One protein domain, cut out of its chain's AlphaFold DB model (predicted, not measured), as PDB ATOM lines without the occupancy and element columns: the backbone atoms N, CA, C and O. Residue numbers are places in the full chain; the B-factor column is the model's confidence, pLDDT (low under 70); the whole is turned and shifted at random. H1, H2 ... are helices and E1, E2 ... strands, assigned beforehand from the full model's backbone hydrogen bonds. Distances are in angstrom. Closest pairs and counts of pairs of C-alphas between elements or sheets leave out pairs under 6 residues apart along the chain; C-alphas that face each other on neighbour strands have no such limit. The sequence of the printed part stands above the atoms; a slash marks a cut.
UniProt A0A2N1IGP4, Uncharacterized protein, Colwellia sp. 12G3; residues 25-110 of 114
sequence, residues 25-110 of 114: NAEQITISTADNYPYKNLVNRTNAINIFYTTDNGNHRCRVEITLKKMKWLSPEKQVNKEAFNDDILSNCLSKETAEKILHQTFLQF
ATOM      1  N   ASN A  25     368.151 261.785 408.454       74.06
ATOM      2  CA  ASN A  25     369.564 261.575 408.746       74.06
ATOM      3  C   ASN A  25     370.265 262.936 408.738       74.06
ATOM      4  O   ASN A  25     370.258 263.642 407.729       74.06
ATOM      5  N   ALA A  26     370.828 263.313 409.885       82.94
ATOM      6  CA  ALA A  26     371.723 264.453 409.987       82.94
ATOM      7  C   ALA A  26     373.141 263.990 409.647       82.94
ATOM      8  O   ALA A  26     373.692 263.113 410.314       82.94
ATOM      9  N   GLU A  27     373.716 264.576 408.608       92.38
ATOM     10  CA  GLU A  27     375.092 264.355 408.181       92.38
ATOM     11  C   GLU A  27     376.010 265.418 408.795       92.38
ATOM     12  O   GLU A  27     375.568 266.496 409.205       92.38
ATOM     13  N   GLN A  28     377.301 265.099 408.881       94.75
ATOM     14  CA  GLN A  28     378.328 265.993 409.399       94.75
ATOM     15  C   GLN A  28     379.518 266.026 408.444       94.75
ATOM     16  O   GLN A  28     380.009 264.985 408.013       94.75
ATOM     17  N   ILE A  29     380.030 267.228 408.196       95.31
ATOM     18  CA  ILE A  29     381.282 267.460 407.478       95.31
ATOM     19  C   ILE A  29     382.170 268.418 408.269       95.31
ATOM     20  O   ILE A  29     381.704 269.426 408.796       95.31
ATOM     21  N   THR A  30     383.459 268.101 408.362       96.88
ATOM     22  CA  THR A  30     384.462 268.970 408.985       96.88
ATOM     23  C   THR A  30     385.178 269.779 407.914       96.88
ATOM     24  O   THR A  30     385.682 269.220 406.941       96.88
ATOM     25  N   ILE A  31     385.244 271.092 408.111       96.25
ATOM     26  CA  ILE A  31     385.916 272.023 407.210       96.25
ATOM     27  C   ILE A  31     387.337 272.266 407.706       96.25
ATOM     28  O   ILE A  31     387.543 272.720 408.833       96.25
ATOM     29  N   SER A  32     388.313 271.956 406.855       93.06
ATOM     30  CA  SER A  32     389.746 272.102 407.139       93.06
ATOM     31  C   SER A  32     390.410 273.250 406.380       93.06
ATOM     32  O   SER A  32     391.522 273.638 406.730       93.06
ATOM     33  N   THR A  33     389.750 273.806 405.361       93.50
ATOM     34  CA  THR A  33     390.267 274.906 404.540       93.50
ATOM     35  C   THR A  33     389.155 275.886 404.180       93.50
ATOM     36  O   THR A  33     387.987 275.521 404.070       93.50
ATOM     37  N   ALA A  34     389.525 277.154 404.021       93.56
ATOM     38  CA  ALA A  34     388.688 278.201 403.453       93.56
ATOM     39  C   ALA A  34     389.599 279.315 402.927       93.56
ATOM     40  O   ALA A  34     390.601 279.642 403.567       93.56
ATOM     41  N   ASP A  35     389.237 279.926 401.802       89.50
ATOM     42  CA  ASP A  35     390.119 280.891 401.131       89.50
ATOM     43  C   ASP A  35     389.752 282.352 401.405       89.50
ATOM     44  O   ASP A  35     390.600 283.241 401.306       89.50
ATOM     45  N   ASN A  36     388.518 282.601 401.848       91.88
ATOM     46  CA  ASN A  36     387.968 283.945 401.983       91.88
ATOM     47  C   ASN A  36     387.845 284.395 403.440       91.88
ATOM     48  O   ASN A  36     387.553 283.612 404.347       91.88
ATOM     49  N   TYR A  37     388.026 285.697 403.668       92.69
ATOM     50  CA  TYR A  37     387.710 286.324 404.952       92.69
ATOM     51  C   TYR A  37     386.183 286.354 405.173       92.69
ATOM     52  O   TYR A  37     385.454 286.705 404.241       92.69
ATOM     53  N   PRO A  38     385.673 286.060 406.388       95.62
ATOM     54  CA  PRO A  38     386.373 285.747 407.649       95.62
ATOM     55  C   PRO A  38     386.700 284.259 407.858       95.62
ATOM     56  O   PRO A  38     387.377 283.902 408.823       95.62
ATOM     57  N   TYR A  39     386.218 283.382 406.981       96.56
ATOM     58  CA  TYR A  39     386.240 281.929 407.159       96.56
ATOM     59  C   TYR A  39     387.652 281.347 407.220       96.56
ATOM     60  O   TYR A  39     387.933 280.531 408.096       96.56
ATOM     61  N   LYS A  40     388.571 281.829 406.376       96.25
ATOM     62  CA  LYS A  40     389.993 281.451 406.412       96.25
ATOM     63  C   LYS A  40     390.606 281.656 407.798       96.25
ATOM     64  O   LYS A  40     391.307 280.793 408.321       96.25
ATOM     65  N   ASN A  41     390.306 282.793 408.421       95.25
ATOM     66  CA  ASN A  41     390.836 283.128 409.737       95.25
ATOM     67  C   ASN A  41     390.193 282.275 410.836       95.25
ATOM     68  O   ASN A  41     390.883 281.896 411.777       95.25
ATOM     69  N   LEU A  42     388.906 281.940 410.710       95.12
ATOM     70  CA  LEU A  42     388.254 280.994 411.617       95.12
ATOM     71  C   LEU A  42     388.889 279.605 411.533       95.12
ATOM     72  O   LEU A  42     389.247 279.053 412.572       95.12
ATOM     73  N   VAL A  43     389.076 279.067 410.325       96.06
ATOM     74  CA  VAL A  43     389.712 277.755 410.111       96.06
ATOM     75  C   VAL A  43     391.104 277.723 410.745       96.06
ATOM     76  O   VAL A  43     391.411 276.814 411.505       96.06
ATOM     77  N   ASN A  44     391.911 278.764 410.529       94.31
ATOM     78  CA  ASN A  44     393.279 278.822 411.051       94.31
ATOM     79  C   ASN A  44     393.371 278.972 412.578       94.31
ATOM     80  O   ASN A  44     394.412 278.680 413.162       94.31
ATOM     81  N   ARG A  45     392.323 279.487 413.229       92.94
ATOM     82  CA  ARG A  45     392.343 279.807 414.667       92.94
ATOM     83  C   ARG A  45     391.592 278.812 415.534       92.94
ATOM     84  O   ARG A  45     391.775 278.816 416.749       92.94
ATOM     85  N   THR A  46     390.711 278.015 414.949       94.81
ATOM     86  CA  THR A  46     389.826 277.106 415.681       94.81
ATOM     87  C   THR A  46     390.350 275.677 415.596       94.81
ATOM     88  O   THR A  46     391.180 275.354 414.754       94.81
ATOM     89  N   ASN A  47     389.924 274.810 416.512       95.38
ATOM     90  CA  ASN A  47     390.317 273.401 416.473       95.38
ATOM     91  C   ASN A  47     389.502 272.607 415.457       95.38
ATOM     92  O   ASN A  47     390.022 271.666 414.869       95.38
ATOM     93  N   ALA A  48     388.225 272.953 415.297       96.88
ATOM     94  CA  ALA A  48     387.344 272.301 414.345       96.88
ATOM     95  C   ALA A  48     386.200 273.230 413.948       96.88
ATOM     96  O   ALA A  48     385.652 273.948 414.790       96.88
ATOM     97  N   ILE A  49     385.804 273.134 412.682       97.75
ATOM     98  CA  ILE A  49     384.563 273.692 412.156       97.75
ATOM     99  C   ILE A  49     383.767 272.527 411.575       97.75
ATOM    100  O   ILE A  49     384.167 271.945 410.571       97.75
ATOM    101  N   ASN A  50     382.661 272.168 412.219       97.88
ATOM    102  CA  ASN A  50     381.775 271.091 411.795       97.88
ATOM    103  C   ASN A  50     380.474 271.682 411.265       97.88
ATOM    104  O   ASN A  50     379.824 272.469 411.948       97.88
ATOM    105  N   ILE A  51     380.060 271.275 410.075       96.56
ATOM    106  CA  ILE A  51     378.757 271.610 409.514       96.56
ATOM    107  C   ILE A  51     377.876 270.381 409.659       96.56
ATOM    108  O   ILE A  51     378.196 269.315 409.139       96.56
ATOM    109  N   PHE A  52     376.771 270.539 410.376       95.69
ATOM    110  CA  PHE A  52     375.725 269.532 410.481       95.69
ATOM    111  C   PHE A  52     374.608 269.912 409.528       95.69
ATOM    112  O   PHE A  52     374.169 271.063 409.565       95.69
ATOM    113  N   TYR A  53     374.128 268.975 408.719       94.56
ATOM    114  CA  TYR A  53     373.044 269.254 407.788       94.56
ATOM    115  C   TYR A  53     372.081 268.086 407.612       94.56
ATOM    116  O   TYR A  53     372.446 266.924 407.752       94.56
ATOM    117  N   THR A  54     370.836 268.408 407.285       93.06
ATOM    118  CA  THR A  54     369.808 267.447 406.865       93.06
ATOM    119  C   THR A  54     369.298 267.844 405.493       93.06
ATOM    120  O   THR A  54     369.101 269.034 405.232       93.06
ATOM    121  N   THR A  55     369.038 266.862 404.640       89.69
ATOM    122  CA  THR A  55     368.504 267.091 403.295       89.69
ATOM    123  C   THR A  55     367.002 266.836 403.278       89.69
ATOM    124  O   THR A  55     366.557 265.759 403.668       89.69
ATOM    125  N   ASP A  56     366.235 267.810 402.798       85.50
ATOM    126  CA  ASP A  56     364.789 267.708 402.604       85.50
ATOM    127  C   ASP A  56     364.400 268.319 401.253       85.50
ATOM    128  O   ASP A  56     364.666 269.492 400.988       85.50
ATOM    129  N   ASN A  57     363.803 267.507 400.375       81.50
ATOM    130  CA  ASN A  57     363.300 267.919 399.058       81.50
ATOM    131  C   ASN A  57     364.273 268.790 398.233       81.50
ATOM    132  O   ASN A  57     363.867 269.740 397.567       81.50
ATOM    133  N   GLY A  58     365.574 268.476 398.275       81.19
ATOM    134  CA  GLY A  58     366.614 269.196 397.525       81.19
ATOM    135  C   GLY A  58     367.130 270.480 398.187       81.19
ATOM    136  O   GLY A  58     368.021 271.126 397.640       81.19
ATOM    137  N   ASN A  59     366.624 270.831 399.369       87.62
ATOM    138  CA  ASN A  59     367.208 271.848 400.233       87.62
ATOM    139  C   ASN A  59     367.993 271.189 401.368       87.62
ATOM    140  O   ASN A  59     367.625 270.125 401.865       87.62
ATOM    141  N   HIS A  60     369.050 271.854 401.813       91.94
ATOM    142  CA  HIS A  60     369.794 271.478 403.002       91.94
ATOM    143  C   HIS A  60     369.471 272.460 404.121       91.94
ATOM    144  O   HIS A  60     369.538 273.675 403.945       91.94
ATOM    145  N   ARG A  61     369.122 271.940 405.292       94.12
ATOM    146  CA  ARG A  61     369.114 272.715 406.535       94.12
ATOM    147  C   ARG A  61     370.433 272.450 407.219       94.12
ATOM    148  O   ARG A  61     370.708 271.295 407.526       94.12
ATOM    149  N   CYS A  62     371.246 273.478 407.415       94.88
ATOM    150  CA  CYS A  62     372.571 273.335 407.990       94.88
ATOM    151  C   CYS A  62     372.812 274.269 409.172       94.88
ATOM    152  O   CYS A  62     372.241 275.354 409.267       94.88
ATOM    153  N   ARG A  63     373.682 273.831 410.079       95.94
ATOM    154  CA  ARG A  63     374.192 274.593 411.221       95.94
ATOM    155  C   ARG A  63     375.685 274.338 411.364       95.94
ATOM    156  O   ARG A  63     376.154 273.237 411.076       95.94
ATOM    157  N   VAL A  64     376.419 275.326 411.849       97.56
ATOM    158  CA  VAL A  64     377.871 275.252 412.001       97.56
ATOM    159  C   VAL A  64     378.235 275.251 413.479       97.56
ATOM    160  O   VAL A  64     377.842 276.142 414.228       97.56
ATOM    161  N   GLU A  65     378.989 274.242 413.898       98.00
ATOM    162  CA  GLU A  65     379.651 274.169 415.193       98.00
ATOM    163  C   GLU A  65     381.122 274.536 415.023       98.00
ATOM    164  O   GLU A  65     381.852 273.905 414.262       98.00
ATOM    165  N   ILE A  66     381.572 275.534 415.770       97.56
ATOM    166  CA  ILE A  66     382.969 275.951 415.814       97.56
ATOM    167  C   ILE A  66     383.502 275.631 417.201       97.56
ATOM    168  O   ILE A  66     382.932 276.070 418.198       97.56
ATOM    169  N   THR A  67     384.597 274.878 417.274       96.62
ATOM    170  CA  THR A  67     385.226 274.487 418.540       96.62
ATOM    171  C   THR A  67     386.604 275.122 418.669       96.62
ATOM    172  O   THR A  67     387.444 274.983 417.782       96.62
ATOM    173  N   LEU A  68     386.862 275.772 419.805       94.75
ATOM    174  CA  LEU A  68     388.189 276.236 420.212       94.75
ATOM    175  C   LEU A  68     388.441 275.852 421.674       94.75
ATOM    176  O   LEU A  68     387.858 276.408 422.607       94.75
ATOM    177  N   LYS A  69     389.341 274.892 421.879       91.06
ATOM    178  CA  LYS A  69     389.658 274.247 423.152       91.06
ATOM    179  C   LYS A  69     388.388 273.685 423.795       91.06
ATOM    180  O   LYS A  69     387.831 272.712 423.305       91.06
ATOM    181  N   LYS A  70     387.932 274.294 424.893       91.25
ATOM    182  CA  LYS A  70     386.716 273.902 425.623       91.25
ATOM    183  C   LYS A  70     385.490 274.732 425.231       91.25
ATOM    184  O   LYS A  70     384.402 274.453 425.723       91.25
ATOM    185  N   MET A  71     385.660 275.752 424.389       92.94
ATOM    186  CA  MET A  71     384.562 276.595 423.933       92.94
ATOM    187  C   MET A  71     383.984 276.084 422.626       92.94
ATOM    188  O   MET A  71     384.708 275.604 421.749       92.94
ATOM    189  N   LYS A  72     382.668 276.230 422.513       95.62
ATOM    190  CA  LYS A  72     381.898 275.879 421.333       95.62
ATOM    191  C   LYS A  72     380.945 277.009 420.991       95.62
ATOM    192  O   LYS A  72     380.264 277.527 421.874       95.62
ATOM    193  N   TRP A  73     380.864 277.329 419.711       96.50
ATOM    194  CA  TRP A  73     379.854 278.219 419.157       96.50
ATOM    195  C   TRP A  73     378.994 277.437 418.184       96.50
ATOM    196  O   TRP A  73     379.517 276.703 417.350       96.50
ATOM    197  N   LEU A  74     377.682 277.603 418.298       96.56
ATOM    198  CA  LEU A  74     376.710 277.033 417.378       96.56
ATOM    199  C   LEU A  74     376.059 278.175 416.610       96.56
ATOM    200  O   LEU A  74     375.547 279.118 417.218       96.56
ATOM    201  N   SER A  75     376.085 278.099 415.285       96.06
ATOM    202  CA  SER A  75     375.327 279.023 414.452       96.06
ATOM    203  C   SER A  75     373.830 278.710 414.542       96.06
ATOM    204  O   SER A  75     373.446 277.556 414.774       96.06
ATOM    205  N   PRO A  76     372.967 279.705 414.283       93.38
ATOM    206  CA  PRO A  76     371.587 279.434 413.912       93.38
ATOM    207  C   PRO A  76     371.535 278.484 412.713       93.38
ATOM    208  O   PRO A  76     372.446 278.464 411.878       93.38
ATOM    209  N   GLU A  77     370.463 277.704 412.637       94.31
ATOM    210  CA  GLU A  77     370.204 276.867 411.475       94.31
ATOM    211  C   GLU A  77     369.790 277.734 410.281       94.31
ATOM    212  O   GLU A  77     369.059 278.716 410.431       94.31
ATOM    213  N   LYS A  78     370.256 277.363 409.090       94.19
ATOM    214  CA  LYS A  78     369.954 278.047 407.839       94.19
ATOM    215  C   LYS A  78     369.554 277.041 406.771       94.19
ATOM    216  O   LYS A  78     370.163 275.983 406.639       94.19
ATOM    217  N   GLN A  79     368.536 277.391 405.996       94.12
ATOM    218  CA  GLN A  79     368.153 276.642 404.808       94.12
ATOM    219  C   GLN A  79     368.928 277.170 403.601       94.12
ATOM    220  O   GLN A  79     368.974 278.378 403.361       94.12
ATOM    221  N   VAL A  80     369.535 276.262 402.849       93.12
ATOM    222  CA  VAL A  80     370.298 276.537 401.632       93.12
ATOM    223  C   VAL A  80     369.878 275.548 400.552       93.12
ATOM    224  O   VAL A  80     369.539 274.403 400.844       93.12
ATOM    225  N   ASN A  81     369.845 275.989 399.300       92.00
ATOM    226  CA  ASN A  81     369.564 275.082 398.192       92.00
ATOM    227  C   ASN A  81     370.787 274.183 397.918       92.00
ATOM    228  O   ASN A  81     371.904 274.465 398.360       92.00
ATOM    229  N   LYS A  82     370.577 273.086 397.186       88.62
ATOM    230  CA  LYS A  82     371.637 272.127 396.843       88.62
ATOM    231  C   LYS A  82     372.815 272.745 396.087       88.62
ATOM    232  O   LYS A  82     373.955 272.353 396.307       88.62
ATOM    233  N   GLU A  83     372.548 273.685 395.188       88.31
ATOM    234  CA  GLU A  83     373.576 274.319 394.352       88.31
ATOM    235  C   GLU A  83     374.535 275.160 395.199       88.31
ATOM    236  O   GLU A  83     375.739 274.921 395.170       88.31
ATOM    237  N   ALA A  84     374.002 276.059 396.032       86.94
ATOM    238  CA  ALA A  84     374.800 276.892 396.927       86.94
ATOM    239  C   ALA A  84     375.541 276.057 397.982       86.94
ATOM    240  O   ALA A  84     376.680 276.355 398.328       86.94
ATOM    241  N   PHE A  85     374.921 274.979 398.471       88.38
ATOM    242  CA  PHE A  85     375.559 274.075 399.427       88.38
ATOM    243  C   PHE A  85     376.821 273.403 398.861       88.38
ATOM    244  O   PHE A  85     377.797 273.249 399.589       88.38
ATOM    245  N   ASN A  86     376.816 273.024 397.579       87.25
ATOM    246  CA  ASN A  86     377.945 272.331 396.949       87.25
ATOM    247  C   ASN A  86     379.076 273.267 396.494       87.25
ATOM    248  O   ASN A  86     380.202 272.800 396.350       87.25
ATOM    249  N   ASP A  87     378.784 274.546 396.246       88.50
ATOM    250  CA  ASP A  87     379.774 275.534 395.798       88.50
ATOM    251  C   ASP A  87     380.686 275.992 396.950       88.50
ATOM    252  O   ASP A  87     381.902 275.816 396.910       88.50
ATOM    253  N   ASP A  88     380.089 276.497 398.034       89.75
ATOM    254  CA  ASP A  88     380.804 276.872 399.258       89.75
ATOM    255  C   ASP A  88     379.915 276.619 400.475       89.75
ATOM    256  O   ASP A  88     379.152 277.474 400.937       89.75
ATOM    257  N   ILE A  89     380.014 275.406 401.006       92.75
ATOM    258  CA  ILE A  89     379.202 274.953 402.130       92.75
ATOM    259  C   ILE A  89     379.350 275.852 403.366       92.75
ATOM    260  O   ILE A  89     378.363 276.129 404.051       92.75
ATOM    261  N   LEU A  90     380.558 276.345 403.663       94.69
ATOM    262  CA  LEU A  90     380.806 277.085 404.897       94.69
ATOM    263  C   LEU A  90     380.189 278.478 404.827       94.69
ATOM    264  O   LEU A  90     379.468 278.855 405.754       94.69
ATOM    265  N   SER A  91     380.418 279.229 403.747       94.56
ATOM    266  CA  SER A  91     379.856 280.582 403.632       94.56
ATOM    267  C   SER A  91     378.340 280.582 403.429       94.56
ATOM    268  O   SER A  91     377.645 281.518 403.845       94.56
ATOM    269  N   ASN A  92     377.798 279.503 402.861       94.81
ATOM    270  CA  ASN A  92     376.360 279.343 402.727       94.81
ATOM    271  C   ASN A  92     375.693 278.928 404.043       94.81
ATOM    272  O   ASN A  92     374.607 279.441 404.333       94.81
ATOM    273  N   CYS A  93     376.338 278.105 404.876       95.38
ATOM    274  CA  CYS A  93     375.795 277.654 406.164       95.38
ATOM    275  C   CYS A  93     376.086 278.586 407.349       95.38
ATOM    276  O   CYS A  93     375.347 278.567 408.333       95.38
ATOM    277  N   LEU A  94     377.113 279.432 407.265       96.31
ATOM    278  CA  LEU A  94     377.474 280.405 408.293       96.31
ATOM    279  C   LEU A  94     377.512 281.805 407.687       96.31
ATOM    280  O   LEU A  94     378.350 282.091 406.842       96.31
ATOM    281  N   SER A  95     376.635 282.707 408.138       95.25
ATOM    282  CA  SER A  95     376.669 284.085 407.636       95.25
ATOM    283  C   SER A  95     377.986 284.778 407.986       95.25
ATOM    284  O   SER A  95     378.531 284.585 409.077       95.25
ATOM    285  N   LYS A  96     378.452 285.652 407.087       96.00
ATOM    286  CA  LYS A  96     379.673 286.446 407.274       96.00
ATOM    287  C   LYS A  96     379.682 287.193 408.611       96.00
ATOM    288  O   LYS A  96     380.665 287.132 409.335       96.00
ATOM    289  N   GLU A  97     378.567 287.825 408.966       96.00
ATOM    290  CA  GLU A  97     378.416 288.547 410.234       96.00
ATOM    291  C   GLU A  97     378.576 287.620 411.453       96.00
ATOM    292  O   GLU A  97     379.264 287.958 412.415       96.00
ATOM    293  N   THR A  98     377.974 286.425 411.418       96.44
ATOM    294  CA  THR A  98     378.112 285.447 412.512       96.44
ATOM    295  C   THR A  98     379.547 284.942 412.601       96.44
ATOM    296  O   THR A  98     380.105 284.849 413.695       96.44
ATOM    297  N   ALA A  99     380.166 284.662 411.453       97.00
ATOM    298  CA  ALA A  99     381.558 284.251 411.374       97.00
ATOM    299  C   ALA A  99     382.505 285.320 411.941       97.00
ATOM    300  O   ALA A  99     383.379 284.997 412.742       97.00
ATOM    301  N   GLU A 100     382.300 286.594 411.602       96.81
ATOM    302  CA  GLU A 100     383.062 287.713 412.163       96.81
ATOM    303  C   GLU A 100     382.866 287.825 413.673       96.81
ATOM    304  O   GLU A 100     383.848 287.968 414.400       96.81
ATOM    305  N   LYS A 101     381.634 287.720 414.181       95.56
ATOM    306  CA  LYS A 101     381.372 287.757 415.630       95.56
ATOM    307  C   LYS A 101     382.122 286.648 416.368       95.56
ATOM    308  O   LYS A 101     382.787 286.926 417.365       95.56
ATOM    309  N   ILE A 102     382.061 285.414 415.863       95.19
ATOM    310  CA  ILE A 102     382.779 284.281 416.463       95.19
ATOM    311  C   ILE A 102     384.290 284.505 416.367       95.19
ATOM    312  O   ILE A 102     385.001 284.321 417.353       95.19
ATOM    313  N   LEU A 103     384.784 284.973 415.219       95.00
ATOM    314  CA  LEU A 103     386.198 285.268 415.010       95.00
ATOM    315  C   LEU A 103     386.706 286.291 416.036       95.00
ATOM    316  O   LEU A 103     387.695 286.018 416.717       95.00
ATOM    317  N   HIS A 104     385.996 287.407 416.225       93.62
ATOM    318  CA  HIS A 104     386.304 288.401 417.260       93.62
ATOM    319  C   HIS A 104     386.319 287.787 418.666       93.62
ATOM    320  O   HIS A 104     387.236 288.045 419.447       93.62
ATOM    321  N   GLN A 105     385.365 286.910 418.985       92.31
ATOM    322  CA  GLN A 105     385.353 286.204 420.270       92.31
ATOM    323  C   GLN A 105     386.580 285.300 420.457       92.31
ATOM    324  O   GLN A 105     387.090 285.212 421.576       92.31
ATOM    325  N   THR A 106     387.113 284.690 419.392       91.31
ATOM    326  CA  THR A 106     388.360 283.906 419.483       91.31
ATOM    327  C   THR A 106     389.577 284.757 419.854       91.31
ATOM    328  O   THR A 106     390.512 284.249 420.473       91.31
ATOM    329  N   PHE A 107     389.588 286.043 419.491       89.44
ATOM    330  CA  PHE A 107     390.652 286.976 419.865       89.44
ATOM    331  C   PHE A 107     390.533 287.394 421.331       89.44
ATOM    332  O   PHE A 107     391.497 287.269 422.085       89.44
ATOM    333  N   LEU A 108     389.335 287.805 421.756       85.75
ATOM    334  CA  LEU A 108     389.086 288.292 423.116       85.75
ATOM    335  C   LEU A 108     389.317 287.217 424.183       85.75
ATOM    336  O   LEU A 108     389.905 287.489 425.225       85.75
ATOM    337  N   GLN A 109     388.868 285.990 423.926       76.81
ATOM    338  CA  GLN A 109     388.864 284.926 424.935       76.81
ATOM    339  C   GLN A 109     390.234 284.268 425.136       76.81
ATOM    340  O   GLN A 109     390.459 283.606 426.146       76.81
ATOM    341  N   PHE A 110     391.159 284.440 424.188       72.38
ATOM    342  CA  PHE A 110     392.464 283.780 424.238       72.38
ATOM    343  C   PHE A 110     393.656 284.721 424.075       72.38
ATOM    344  O   PHE A 110     394.784 284.233 424.065       72.38
TER     345      PHE A 110
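AT A GLANCE: This is residues 25 to 110 of the 114 residues of an uncharacterized protein of Colwellia sp. 12G3 (UniProt A0A2N1IGP4). A strongly twisted antiparallel sheet of five strands has four helices over one face, the other face bare. The long hairpin of E2 and E3 runs through it, with E1 beside E2 and the short E4 and E5 beside different parts of E3. The printed part has 86 residues, with named elements in the order E1 H1 E2 E3 E4 E5 H2 H3 H4, class mixed; E2, E3 and E4 form a meander, each strand the antiparallel neighbour of the one before. It is compact, radius of gyration of the C-alphas 12.4 A, and elongated, spanning 42 by 24 by 20 A.

HOW THE PARTS SIT: E3, residues 59 to 68, has E2, residues 48 to 56, on one side, with N 52 and O 63 within hydrogen-bond range at 2.9 A. On the other side lie E4, residues 71 to 74, with N 66 and O 73 at 2.8 A, and E5, residues 78 to 81, with N 60 and O 80 at 2.8 A. E1, residues 26 to 31, is antiparallel to E2, with N 29 and O 51 at 2.9 A. H4, residues 96 to 110, lies over E3 and E4 at a height over the sheet of 10.4 A. H1, residues 39 to 45, touches H4 at a shallow tilt of 15 degrees, the same way; their closest C-alphas, of Leu 42 and Leu 103, are 5.8 A apart. H3, residues 89 to 93, is on the same face, height 6.7 A, as is H2, residues 82 to 87, height 9.2 A. Every O i to N i+4 pair is within hydrogen-bond range in H1, H2 and H3, and 10 of 11 in H4.

IN THESE COORDINATES: E1 begins at C-alpha 26 (371.723, 264.453, 409.987). E2 is 25.8 A long, E3 29.3 A and H4 21.4 A, ending at C-alpha 110 (392.464, 283.780, 424.238).

THE WHOLE: The two C-alphas farthest apart, of Asn 57 and Phe 110, are 41.7 A apart. The printed part has no cut and no long link, and no printed residue is under pLDDT 70.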